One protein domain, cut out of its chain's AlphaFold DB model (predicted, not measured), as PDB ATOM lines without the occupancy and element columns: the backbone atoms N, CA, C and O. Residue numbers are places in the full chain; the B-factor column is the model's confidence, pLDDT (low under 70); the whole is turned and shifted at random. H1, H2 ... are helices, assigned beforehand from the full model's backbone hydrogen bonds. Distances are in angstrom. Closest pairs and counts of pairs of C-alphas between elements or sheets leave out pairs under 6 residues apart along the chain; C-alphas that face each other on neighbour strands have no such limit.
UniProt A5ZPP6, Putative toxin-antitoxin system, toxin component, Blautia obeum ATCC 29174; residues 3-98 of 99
ATOM      1  N   LEU A   3     179.653 120.977 151.988       58.22
ATOM      2  CA  LEU A   3     178.853 122.088 151.472       58.22
ATOM      3  C   LEU A   3     179.749 123.326 151.530       58.22
ATOM      4  O   LEU A   3     180.313 123.623 152.577       58.22
ATOM      5  N   LYS A   4     179.957 124.028 150.409       61.59
ATOM      6  CA  LYS A   4     180.825 125.226 150.365       61.59
ATOM      7  C   LYS A   4     182.217 125.008 151.006       61.59
ATOM      8  O   LYS A   4     182.675 125.844 151.780       61.59
ATOM      9  N   ASN A   5     182.869 123.870 150.742       66.69
ATOM     10  CA  ASN A   5     184.170 123.462 151.316       66.69
ATOM     11  C   ASN A   5     184.211 123.250 152.844       66.69
ATOM     12  O   ASN A   5     185.284 123.041 153.403       66.69
ATOM     13  N   HIS A   6     183.059 123.232 153.515       71.12
ATOM     14  CA  HIS A   6     182.944 122.940 154.942       71.12
ATOM     15  C   HIS A   6     182.298 121.572 155.153       71.12
ATOM     16  O   HIS A   6     181.458 121.130 154.365       71.12
ATOM     17  N   ARG A   7     182.713 120.879 156.216       72.38
ATOM     18  CA  ARG A   7     182.167 119.569 156.580       72.38
ATOM     19  C   ARG A   7     180.958 119.774 157.480       72.38
ATOM     20  O   ARG A   7     181.081 120.392 158.530       72.38
ATOM     21  N   TYR A   8     179.824 119.226 157.066       79.31
ATOM     22  CA  TYR A   8     178.589 119.236 157.845       79.31
ATOM     23  C   TYR A   8     178.196 117.817 158.244       79.31
ATOM     24  O   TYR A   8     178.356 116.879 157.449       79.31
ATOM     25  N   ILE A   9     177.666 117.714 159.462       82.69
ATOM     26  CA  ILE A   9     176.930 116.567 159.989       82.69
ATOM     27  C   ILE A   9     175.457 116.974 160.008       82.69
ATOM     28  O   ILE A   9     175.119 118.051 160.498       82.69
ATOM     29  N   PHE A  10     174.598 116.130 159.447       81.94
ATOM     30  CA  PHE A  10     173.157 116.352 159.419       81.94
ATOM     31  C   PHE A  10     172.493 115.349 160.348       81.94
ATOM     32  O   PHE A  10     172.734 114.152 160.231       81.94
ATOM     33  N   ILE A  11     171.644 115.840 161.246       83.75
ATOM     34  CA  ILE A  11     170.896 115.014 162.191       83.75
ATOM     35  C   ILE A  11     169.411 115.194 161.911       83.75
ATOM     36  O   ILE A  11     168.942 116.311 161.681       83.75
ATOM     37  N   ASN A  12     168.663 114.093 161.918       85.19
ATOM     38  CA  ASN A  12     167.219 114.160 161.777       85.19
ATOM     39  C   ASN A  12     166.585 114.677 163.080       85.19
ATOM     40  O   ASN A  12     166.584 113.984 164.095       85.19
ATOM     41  N   GLN A  13     165.996 115.872 163.018       88.44
ATOM     42  CA  GLN A  13     165.323 116.524 164.145       88.44
ATOM     43  C   GLN A  13     164.112 115.753 164.692       88.44
ATOM     44  O   GLN A  13     163.687 116.015 165.811       88.44
ATOM     45  N   SER A  14     163.534 114.822 163.921       91.31
ATOM     46  CA  SER A  14     162.396 114.018 164.382       91.31
ATOM     47  C   SER A  14     162.803 112.869 165.308       91.31
ATOM     48  O   SER A  14     161.927 112.179 165.824       91.31
ATOM     49  N   LEU A  15     164.104 112.603 165.463       87.69
ATOM     50  CA  LEU A  15     164.601 111.562 166.360       87.69
ATOM     51  C   LEU A  15     164.532 112.033 167.820       87.69
ATOM     52  O   LEU A  15     164.762 113.217 168.079       87.69
ATOM     53  N   PRO A  16     164.284 111.137 168.789       90.19
ATOM     54  CA  PRO A  16     164.477 111.441 170.203       90.19
ATOM     55  C   PRO A  16     165.907 111.914 170.489       90.19
ATOM     56  O   PRO A  16     166.851 111.465 169.842       90.19
ATOM     57  N   GLU A  17     166.095 112.771 171.496       90.31
ATOM     58  CA  GLU A  17     167.410 113.362 171.802       90.31
ATOM     59  C   GLU A  17     168.510 112.304 172.010       90.31
ATOM     60  O   GLU A  17     169.629 112.468 171.528       90.31
ATOM     61  N   HIS A  18     168.193 111.186 172.672       89.12
ATOM     62  CA  HIS A  18     169.159 110.105 172.883       89.12
ATOM     63  C   HIS A  18     169.630 109.475 171.556       89.12
ATOM     64  O   HIS A  18     170.823 109.231 171.375       89.12
ATOM     65  N   GLU A  19     168.722 109.281 170.592       88.88
ATOM     66  CA  GLU A  19     169.058 108.767 169.260       88.88
ATOM     67  C   GLU A  19     169.837 109.806 168.452       88.88
ATOM     68  O   GLU A  19     170.778 109.455 167.744       88.88
ATOM     69  N   GLN A  20     169.503 111.094 168.592       90.94
ATOM     70  CA  GLN A  20     170.262 112.175 167.961       90.94
ATOM     71  C   GLN A  20     171.719 112.183 168.430       90.94
ATOM     72  O   GLN A  20     172.619 112.312 167.600       90.94
ATOM     73  N   ARG A  21     171.965 112.009 169.738       92.62
ATOM     74  CA  ARG A  21     173.324 111.923 170.300       92.62
ATOM     75  C   ARG A  21     174.088 110.724 169.741       92.62
ATOM     76  O   ARG A  21     175.247 110.874 169.361       92.62
ATOM     77  N   LEU A  22     173.428 109.572 169.628       91.94
ATOM     78  CA  LEU A  22     174.018 108.368 169.047       91.94
ATOM     79  C   LEU A  22     174.402 108.561 167.574       91.94
ATOM     80  O   LEU A  22     175.545 108.305 167.197       91.94
ATOM     81  N   VAL A  23     173.474 109.068 166.757       89.88
ATOM     82  CA  VAL A  23     173.729 109.357 165.336       89.88
ATOM     83  C   VAL A  23     174.836 110.399 165.192       89.88
ATOM     84  O   VAL A  23     175.734 110.232 164.374       89.88
ATOM     85  N   MET A  24     174.835 111.445 166.019       91.44
ATOM     86  CA  MET A  24     175.868 112.479 165.986       91.44
ATOM     87  C   MET A  24     177.258 111.928 166.310       91.44
ATOM     88  O   MET A  24     178.212 112.254 165.604       91.44
ATOM     89  N   ALA A  25     177.382 111.087 167.338       93.69
ATOM     90  CA  ALA A  25     178.650 110.459 167.697       93.69
ATOM     91  C   ALA A  25     179.166 109.538 166.576       93.69
ATOM     92  O   ALA A  25     180.349 109.577 166.240       93.69
ATOM     93  N   HIS A  26     178.273 108.776 165.942       91.62
ATOM     94  CA  HIS A  26     178.595 107.924 164.796       91.62
ATOM     95  C   HIS A  26     179.080 108.741 163.581       91.62
ATOM     96  O   HIS A  26     180.153 108.483 163.032       91.62
ATOM     97  N   GLU A  27     178.347 109.790 163.200       88.19
ATOM     98  CA  GLU A  27     178.726 110.681 162.093       88.19
ATOM     99  C   GLU A  27     180.035 111.430 162.370       88.19
ATOM    100  O   GLU A  27     180.846 111.657 161.465       88.19
ATOM    101  N   LEU A  28     180.287 111.785 163.634       90.62
ATOM    102  CA  LEU A  28     181.567 112.340 164.061       90.62
ATOM    103  C   LEU A  28     182.700 111.317 163.896       90.62
ATOM    104  O   LEU A  28     183.770 111.681 163.403       90.62
ATOM    105  N   GLY A  29     182.454 110.045 164.219       90.75
ATOM    106  CA  GLY A  29     183.376 108.940 163.954       90.75
ATOM    107  C   GLY A  29     183.750 108.850 162.475       90.75
ATOM    108  O   GLY A  29     184.934 108.864 162.133       90.75
ATOM    109  N   HIS A  30     182.767 108.892 161.571       87.06
ATOM    110  CA  HIS A  30     183.035 108.982 160.131       87.06
ATOM    111  C   HIS A  30     183.816 110.239 159.752       87.06
ATOM    112  O   HIS A  30     184.748 110.183 158.941       87.06
ATOM    113  N   ALA A  31     183.472 111.385 160.337       85.75
ATOM    114  CA  ALA A  31     184.161 112.627 160.045       85.75
ATOM    115  C   ALA A  31     185.648 112.557 160.441       85.75
ATOM    116  O   ALA A  31     186.508 113.033 159.691       85.75
ATOM    117  N   LEU A  32     185.979 111.954 161.577       88.69
ATOM    118  CA  LEU A  32     187.352 111.890 162.070       88.69
ATOM    119  C   LEU A  32     188.156 110.753 161.424       88.69
ATOM    120  O   LEU A  32     189.259 111.005 160.940       88.69
ATOM    121  N   LEU A  33     187.592 109.545 161.348       89.06
ATOM    122  CA  LEU A  33     188.295 108.336 160.902       89.06
ATOM    123  C   LEU A  33     188.312 108.181 159.372       89.06
ATOM    124  O   LEU A  33     189.308 107.745 158.797       89.06
ATOM    125  N   HIS A  34     187.247 108.610 158.686       85.25
ATOM    126  CA  HIS A  34     186.997 108.302 157.267       85.25
ATOM    127  C   HIS A  34     187.000 109.549 156.378       85.25
ATOM    128  O   HIS A  34     186.165 109.741 155.497       85.25
ATOM    129  N   ARG A  35     187.978 110.436 156.595       71.25
ATOM    130  CA  ARG A  35     188.002 111.810 156.054       71.25
ATOM    131  C   ARG A  35     188.006 111.947 154.522       71.25
ATOM    132  O   ARG A  35     187.625 113.008 154.028       71.25
ATOM    133  N   LYS A  36     188.453 110.928 153.782       67.06
ATOM    134  CA  LYS A  36     188.558 110.947 152.307       67.06
ATOM    135  C   LYS A  36     187.333 110.372 151.589       67.06
ATOM    136  O   LYS A  36     187.284 110.413 150.364       67.06
ATOM    137  N   GLU A  37     186.366 109.836 152.325       63.09
ATOM    138  CA  GLU A  37     185.166 109.242 151.743       63.09
ATOM    139  C   GLU A  37     184.076 110.297 151.547       63.09
ATOM    140  O   GLU A  37     183.892 111.203 152.367       63.09
ATOM    141  N   ASN A  38     183.317 110.166 150.459       53.66
ATOM    142  CA  ASN A  38     182.080 110.913 150.298       53.66
ATOM    143  C   ASN A  38     181.104 110.434 151.382       53.66
ATOM    144  O   ASN A  38     180.744 109.263 151.398       53.66
ATOM    145  N   CYS A  39     180.706 111.319 152.304       53.12
ATOM    146  CA  CYS A  39     179.716 110.985 153.333       53.12
ATOM    147  C   CYS A  39     178.424 110.515 152.661       53.12
ATOM    148  O   CYS A  39     177.731 111.323 152.038       53.12
ATOM    149  N   TYR A  40     178.105 109.233 152.797       51.69
ATOM    150  CA  TYR A  40     176.809 108.711 152.409       51.69
ATOM    151  C   TYR A  40     175.784 109.187 153.435       51.69
ATOM    152  O   TYR A  40     175.943 108.989 154.633       51.69
ATOM    153  N   PHE A  41     174.756 109.880 152.956       51.19
ATOM    154  CA  PHE A  41     173.641 110.318 153.782       51.19
ATOM    155  C   PHE A  41     172.883 109.081 154.284       51.19
ATOM    156  O   PHE A  41     172.387 108.285 153.482       51.19
ATOM    157  N   ILE A  42     172.808 108.912 155.603       54.28
ATOM    158  CA  ILE A  42     172.152 107.771 156.242       54.28
ATOM    159  C   ILE A  42     170.636 107.872 156.026       54.28
ATOM    160  O   ILE A  42     169.968 108.758 156.555       54.28
ATOM    161  N   ARG A  43     170.070 106.956 155.227       46.94
ATOM    162  CA  ARG A  43     168.646 106.970 154.834       46.94
ATOM    163  C   ARG A  43     167.789 105.889 155.504       46.94
ATOM    164  O   ARG A  43     166.786 105.515 154.917       46.94
ATOM    165  N   ASN A  44     168.170 105.405 156.691       44.41
ATOM    166  CA  ASN A  44     167.402 104.579 157.655       44.41
ATOM    167  C   ASN A  44     168.260 103.411 158.186       44.41
ATOM    168  O   ASN A  44     168.711 102.576 157.410       44.41
ATOM    169  N   LYS A  45     168.395 103.310 159.518       51.06
ATOM    170  CA  LYS A  45     168.832 102.113 160.277       51.06
ATOM    171  C   LYS A  45     170.218 101.526 159.924       51.06
ATOM    172  O   LYS A  45     170.355 100.317 159.754       51.06
ATOM    173  N   THR A  46     171.255 102.357 159.868       56.56
ATOM    174  CA  THR A  46     172.635 101.962 159.506       56.56
ATOM    175  C   THR A  46     173.528 101.520 160.667       56.56
ATOM    176  O   THR A  46     174.528 100.859 160.421       56.56
ATOM    177  N   LEU A  47     173.158 101.774 161.929       57.00
ATOM    178  CA  LEU A  47     173.980 101.409 163.102       57.00
ATOM    179  C   LEU A  47     174.280  99.898 163.223       57.00
ATOM    180  O   LEU A  47     175.112  99.503 164.026       57.00
ATOM    181  N   LEU A  48     173.619  99.042 162.438       59.31
ATOM    182  CA  LEU A  48     173.853  97.594 162.386       59.31
ATOM    183  C   LEU A  48     174.477  97.123 161.058       59.31
ATOM    184  O   LEU A  48     174.427  95.935 160.745       59.31
ATOM    185  N   LEU A  49     175.014  98.034 160.242       66.25
ATOM    186  CA  LEU A  49     175.736  97.672 159.027       66.25
ATOM    187  C   LEU A  49     177.095  97.047 159.364       66.25
ATOM    188  O   LEU A  49     177.852  97.552 160.186       66.25
ATOM    189  N   ASN A  50     177.430  95.969 158.654       65.88
ATOM    190  CA  ASN A  50     178.625  95.157 158.913       65.88
ATOM    191  C   ASN A  50     179.861  95.603 158.111       65.88
ATOM    192  O   ASN A  50     180.807  94.833 157.948       65.88
ATOM    193  N   SER A  51     179.860  96.811 157.539       83.31
ATOM    194  CA  SER A  51     181.050  97.302 156.841       83.31
ATOM    195  C   SER A  51     182.112  97.707 157.868       83.31
ATOM    196  O   SER A  51     181.778  98.248 158.919       83.31
ATOM    197  N   LYS A  52     183.398  97.496 157.559       86.25
ATOM    198  CA  LYS A  52     184.503  97.861 158.463       86.25
ATOM    199  C   LYS A  52     184.403  99.313 158.954       86.25
ATOM    200  O   LYS A  52     184.584  99.568 160.136       86.25
ATOM    201  N   LYS A  53     184.056 100.245 158.061       85.75
ATOM    202  CA  LYS A  53     183.947 101.673 158.394       85.75
ATOM    203  C   LYS A  53     182.778 101.976 159.326       85.75
ATOM    204  O   LYS A  53     182.916 102.815 160.205       85.75
ATOM    205  N   GLU A  54     181.651 101.294 159.122       87.12
ATOM    206  CA  GLU A  54     180.458 101.425 159.970       87.12
ATOM    207  C   GLU A  54     180.741 100.864 161.366       87.12
ATOM    208  O   GLU A  54     180.415 101.498 162.362       87.12
ATOM    209  N   ILE A  55     181.439  99.723 161.447       89.50
ATOM    210  CA  ILE A  55     181.893  99.139 162.717       89.50
ATOM    211  C   ILE A  55     182.836 100.102 163.449       89.50
ATOM    212  O   ILE A  55     182.654 100.342 164.637       89.50
ATOM    213  N   GLU A  56     183.809 100.693 162.753       91.62
ATOM    214  CA  GLU A  56     184.738 101.665 163.343       91.62
ATOM    215  C   GLU A  56     184.022 102.938 163.826       91.62
ATOM    216  O   GLU A  56     184.318 103.432 164.914       91.62
ATOM    217  N   ALA A  57     183.051 103.451 163.064       91.38
ATOM    218  CA  ALA A  57     182.246 104.604 163.468       91.38
ATOM    219  C   ALA A  57     181.322 104.283 164.657       91.38
ATOM    220  O   ALA A  57     181.204 105.088 165.582       91.38
ATOM    221  N   ASN A  58     180.717 103.094 164.682       91.88
ATOM    222  CA  ASN A  58     179.929 102.611 165.815       91.88
ATOM    223  C   ASN A  58     180.782 102.425 167.072       91.88
ATOM    224  O   ASN A  58     180.368 102.853 168.147       91.88
ATOM    225  N   LYS A  59     181.984 101.841 166.942       92.69
ATOM    226  CA  LYS A  59     182.925 101.712 168.061       92.69
ATOM    227  C   LYS A  59     183.312 103.093 168.586       92.69
ATOM    228  O   LYS A  59     183.187 103.333 169.780       92.69
ATOM    229  N   PHE A  60     183.663 104.031 167.702       94.00
ATOM    230  CA  PHE A  60     183.929 105.420 168.093       94.00
ATOM    231  C   PHE A  60     182.757 106.035 168.874       94.00
ATOM    232  O   PHE A  60     182.969 106.671 169.904       94.00
ATOM    233  N   ALA A  61     181.518 105.830 168.414       94.31
ATOM    234  CA  ALA A  61     180.340 106.345 169.101       94.31
ATOM    235  C   ALA A  61     180.185 105.757 170.513       94.31
ATOM    236  O   ALA A  61     179.879 106.498 171.445       94.31
ATOM    237  N   MET A  62     180.419 104.453 170.683       94.25
ATOM    238  CA  MET A  62     180.352 103.802 171.995       94.25
ATOM    239  C   MET A  62     181.467 104.260 172.931       94.25
ATOM    240  O   MET A  62     181.185 104.533 174.092       94.25
ATOM    241  N   GLU A  63     182.692 104.428 172.432       93.94
ATOM    242  CA  GLU A  63     183.797 104.983 173.223       93.94
ATOM    243  C   GLU A  63     183.508 106.406 173.708       93.94
ATOM    244  O   GLU A  63     183.799 106.754 174.851       93.94
ATOM    245  N   LEU A  64     182.892 107.227 172.854       95.00
ATOM    246  CA  LEU A  64     182.565 108.608 173.189       95.00
ATOM    247  C   LEU A  64     181.393 108.719 174.174       95.00
ATOM    248  O   LEU A  64     181.404 109.581 175.052       95.00
ATOM    249  N   LEU A  65     180.357 107.895 174.001       94.25
ATOM    250  CA  LEU A  65     179.110 107.994 174.766       94.25
ATOM    251  C   LEU A  65     179.133 107.198 176.073       94.25
ATOM    252  O   LEU A  65     178.395 107.542 176.995       94.25
ATOM    253  N   LEU A  66     179.951 106.150 176.152       92.88
ATOM    254  CA  LEU A  66     180.116 105.307 177.331       92.88
ATOM    255  C   LEU A  66     181.585 105.354 177.764       92.88
ATOM    256  O   LEU A  66     182.364 104.501 177.348       92.88
ATOM    257  N   PRO A  67     181.998 106.341 178.572       90.62
ATOM    258  CA  PRO A  67     183.373 106.417 179.052       90.62
ATOM    259  C   PRO A  67     183.688 105.269 180.020       90.62
ATOM    260  O   PRO A  67     182.796 104.701 180.650       90.62
ATOM    261  N   ASP A  68     184.968 104.969 180.216       89.25
ATOM    262  CA  ASP A  68     185.393 103.864 181.089       89.25
ATOM    263  C   ASP A  68     184.960 104.045 182.550       89.25
ATOM    264  O   ASP A  68     184.746 103.065 183.260       89.25
ATOM    265  N   SER A  69     184.754 105.287 182.999       90.31
ATOM    266  CA  SER A  69     184.179 105.573 184.318       90.31
ATOM    267  C   SER A  69     182.760 105.024 184.473       90.31
ATOM    268  O   SER A  69     182.426 104.504 185.534       90.31
ATOM    269  N   PHE A  70     181.947 105.080 183.413       89.12
ATOM    270  CA  PHE A  70     180.623 104.466 183.391       89.12
ATOM    271  C   PHE A  70     180.748 102.943 183.493       89.12
ATOM    272  O   PHE A  70     180.064 102.308 184.289       89.12
ATOM    273  N   LEU A  71     181.682 102.342 182.752       83.81
ATOM    274  CA  LEU A  71     181.915 100.898 182.837       83.81
ATOM    275  C   LEU A  71     182.410 100.448 184.213       83.81
ATOM    276  O   LEU A  71     182.027  99.377 184.673       83.81
ATOM    277  N   ALA A  72     183.237 101.254 184.878       87.75
ATOM    278  CA  ALA A  72     183.738 100.947 186.212       87.75
ATOM    279  C   ALA A  72     182.612 100.913 187.257       87.75
ATOM    280  O   ALA A  72     182.626 100.048 188.134       87.75
ATOM    281  N   GLU A  73     181.635 101.818 187.144       89.94
ATOM    282  CA  GLU A  73     180.459 101.877 188.020       89.94
ATOM    283  C   GLU A  73     179.517 100.680 187.807       89.94
ATOM    284  O   GLU A  73     178.996 100.125 188.773       89.94
ATOM    285  N   TYR A  74     179.356 100.227 186.559       88.06
ATOM    286  CA  TYR A  74     178.427  99.152 186.183       88.06
ATOM    287  C   TYR A  74     179.126  97.837 185.800       88.06
ATOM    288  O   TYR A  74     178.577  97.034 185.049       88.06
ATOM    289  N   ARG A  75     180.329  97.590 186.327       85.50
ATOM    290  CA  ARG A  75     181.182  96.443 185.952       85.50
ATOM    291  C   ARG A  75     180.548  95.062 186.151       85.50
ATOM    292  O   ARG A  75     180.936  94.117 185.473       85.50
ATOM    293  N   ASP A  76     179.601  94.949 187.080       91.19
ATOM    294  CA  ASP A  76     178.933  93.688 187.427       91.19
ATOM    295  C   ASP A  76     177.618  93.484 186.649       91.19
ATOM    296  O   ASP A  76     176.911  92.496 186.853       91.19
ATOM    297  N   PHE A  77     177.265  94.421 185.762       93.06
ATOM    298  CA  PHE A  77     176.051  94.352 184.960       93.06
ATOM    299  C   PHE A  77     176.308  93.574 183.668       93.06
ATOM    300  O   PHE A  77     177.347  93.690 183.020       93.06
ATOM    301  N   THR A  78     175.311  92.803 183.248       93.44
ATOM    302  CA  THR A  78     175.307  92.141 181.938       93.44
ATOM    303  C   THR A  78     175.070  93.149 180.809       93.44
ATOM    304  O   THR A  78     174.439  94.190 181.012       93.44
ATOM    305  N   ILE A  79     175.485  92.809 179.582       92.19
ATOM    306  CA  ILE A  79     175.230  93.636 178.386       92.19
ATOM    307  C   ILE A  79     173.728  93.932 178.210       92.19
ATOM    308  O   ILE A  79     173.368  95.047 177.837       92.19
ATOM    309  N   ASP A  80     172.836  92.985 178.530       94.56
ATOM    310  CA  ASP A  80     171.382  93.212 178.487       94.56
ATOM    311  C   ASP A  80     170.928  94.278 179.495       94.56
ATOM    312  O   ASP A  80     170.152  95.171 179.155       94.56
ATOM    313  N   GLN A  81     171.447  94.242 180.725       94.81
ATOM    314  CA  GLN A  81     171.113  95.244 181.741       94.81
ATOM    315  C   GLN A  81     171.626  96.635 181.347       94.81
ATOM    316  O   GLN A  81     170.886  97.614 181.454       94.81
ATOM    317  N   ILE A  82     172.850  96.719 180.821       93.12
ATOM    318  CA  ILE A  82     173.425  97.977 180.326       93.12
ATOM    319  C   ILE A  82     172.632  98.493 179.118       93.12
ATOM    320  O   ILE A  82     172.362  99.690 179.025       93.12
ATOM    321  N   SER A  83     172.187  97.607 178.224       92.69
ATOM    322  CA  SER A  83     171.335  97.955 177.081       92.69
ATOM    323  C   SER A  83     170.019  98.586 177.522       92.69
ATOM    324  O   SER A  83     169.652  99.650 177.027       92.69
ATOM    325  N   ARG A  84     169.343  98.001 178.517       93.38
ATOM    326  CA  ARG A  84     168.096  98.561 179.067       93.38
ATOM    327  C   ARG A  84     168.309  99.898 179.771       93.38
ATOM    328  O   ARG A  84     167.445 100.763 179.685       93.38
ATOM    329  N   MET A  85     169.439 100.064 180.454       92.12
ATOM    330  CA  MET A  85     169.771 101.287 181.186       92.12
ATOM    331  C   MET A  85     170.149 102.447 180.259       92.12
ATOM    332  O   MET A  85     169.734 103.580 180.483       92.12
ATOM    333  N   THR A  86     170.932 102.168 179.217       90.62
ATOM    334  CA  THR A  86     171.448 103.183 178.280       90.62
ATOM    335  C   THR A  86     170.515 103.446 177.101       90.62
ATOM    336  O   THR A  86     170.611 104.490 176.463       90.62
ATOM    337  N   GLY A  87     169.628 102.498 176.785       90.62
ATOM    338  CA  GLY A  87     168.804 102.511 175.577       90.62
ATOM    339  C   GLY A  87     169.555 102.086 174.310       90.62
ATOM    340  O   GLY A  87     168.961 102.056 173.232       90.62
ATOM    341  N   TYR A  88     170.843 101.735 174.399       90.75
ATOM    342  CA  TYR A  88     171.624 101.301 173.242       90.75
ATOM    343  C   TYR A  88     171.437  99.816 172.954       90.75
ATOM    344  O   TYR A  88     171.357  98.984 173.857       90.75
ATOM    345  N   HIS A  89     171.401  99.463 171.669       90.75
ATOM    346  CA  HIS A  89     171.275  98.077 171.234       90.75
ATOM    347  C   HIS A  89     172.493  97.248 171.684       90.75
ATOM    348  O   HIS A  89     173.625  97.691 171.515       90.75
ATOM    349  N   GLN A  90     172.279  96.019 172.171       91.31
ATOM    350  CA  GLN A  90     173.345  95.142 172.693       91.31
ATOM    351  C   GLN A  90     174.531  94.987 171.728       91.31
ATOM    352  O   GLN A  90     175.665  95.200 172.127       91.31
ATOM    353  N   LYS A  91     174.271  94.761 170.432       89.88
ATOM    354  CA  LYS A  91     175.307  94.743 169.378       89.88
ATOM    355  C   LYS A  91     176.243  95.957 169.341       89.88
ATOM    356  O   LYS A  91     177.382  95.811 168.927       89.88
ATOM    357  N   LEU A  92     175.774  97.154 169.704       90.62
ATOM    358  CA  LEU A  92     176.648  98.328 169.795       90.62
ATOM    359  C   LEU A  92     177.527  98.232 171.041       90.62
ATOM    360  O   LEU A  92     178.731  98.425 170.952       90.62
ATOM    361  N   LEU A  93     176.938  97.859 172.178       91.56
ATOM    362  CA  LEU A  93     177.671  97.656 173.427       91.56
ATOM    363  C   LEU A  93     178.749  96.574 173.287       91.56
ATOM    364  O   LEU A  93     179.863  96.758 173.763       91.56
ATOM    365  N   GLU A  94     178.453  95.484 172.580       90.88
ATOM    366  CA  GLU A  94     179.409  94.417 172.262       90.88
ATOM    367  C   GLU A  94     180.686  94.953 171.591       90.88
ATOM    368  O   GLU A  94     181.765  94.452 171.886       90.88
ATOM    369  N   LEU A  95     180.604  96.011 170.769       89.38
ATOM    370  CA  LEU A  95     181.779  96.638 170.139       89.38
ATOM    371  C   LEU A  95     182.713  97.337 171.135       89.38
ATOM    372  O   LEU A  95     183.877  97.570 170.806       89.38
ATOM    373  N   LYS A  96     182.197  97.708 172.312       85.56
ATOM    374  CA  LYS A  96     182.979  98.299 173.400       85.56
ATOM    375  C   LYS A  96     183.557  97.229 174.331       85.56
ATOM    376  O   LYS A  96     184.681  97.371 174.788       85.56
ATOM    377  N   PHE A  97     182.803  96.166 174.616       79.81
ATOM    378  CA  PHE A  97     183.218  95.135 175.581       79.81
ATOM    379  C   PHE A  97     184.078  94.011 174.992       79.81
ATOM    380  O   PHE A  97     184.783  93.339 175.743       79.81
ATOM    381  N   HIS A  98     184.016  93.778 173.681       67.00
ATOM    382  CA  HIS A  98     184.846  92.788 173.000       67.00
ATOM    383  C   HIS A  98     185.978  93.491 172.244       67.00
ATOM    384  O   HIS A  98     185.829  93.853 171.075       67.00
TER     385      HIS A  98
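This is residues 3 to 98 of the 99 residues of the protein "Putative toxin-antitoxin system, toxin component" of Blautia obeum ATCC 29174 (UniProt A5ZPP6). Two longer helices, H1 and H2, cross steeply as the core, and a group of three short helices lies toward one end: H5 packs across H2, H4 packs on H5, and H3 touches no helix. Two long unnamed stretches, residues 3 to 16 and 34 to 51, come before H1 and between H1 and H2. The printed part has 96 residues with five named helices, H1 to H5 in chain order, and no named strand; its class is all helix. It is compact, with a radius of gyration of the C-alphas of 14.1 A, yet elongated in outline, spanning 48 by 27 by 23 A.

H1, residues 17 to 33, touches H2, residues 52 to 65, opposite ways at a steep tilt of 55 degrees; their closest C-alphas, of Gly 29 and Ala 57, are 4.5 A apart. H3, residues 68 to 73, is apart from H2. H4, residues 79 to 86, touches H5, residues 90 to 97, about perpendicular at 77 degrees, with the closest C-alphas, of Ser 83 and Gln 90, 5.6 A apart. H5 touches H2, about perpendicular at 78 degrees; the closest C-alphas, of Lys 59 and Leu 95, are 5.6 A apart. H1 is apart from H3, H4 and H5. Every O i to N i+4 pair is within hydrogen-bond range in H1, H2, H3 and H4; in H5, 2 of 4 are.

H1 begins at C-alpha 17 (167.410, 113.362, 171.802) and measures 24.1 A from first to last C-alpha. H2 measures 19.9 A, H3 8.7 A, and H4 and H5 10.3 A each. H5 ends at C-alpha 97 (183.218, 95.135, 175.581).

The C-alphas farthest apart, of Lys 4 and Asp 76, are 48.7 A apart. The printed part has no cut. The link from H1 to H2 is long, with 18 residues; the other three are tight. The mean pLDDT of the printed part is 82.8, with residues 3 to 5, 36 to 50 and 98 under 70.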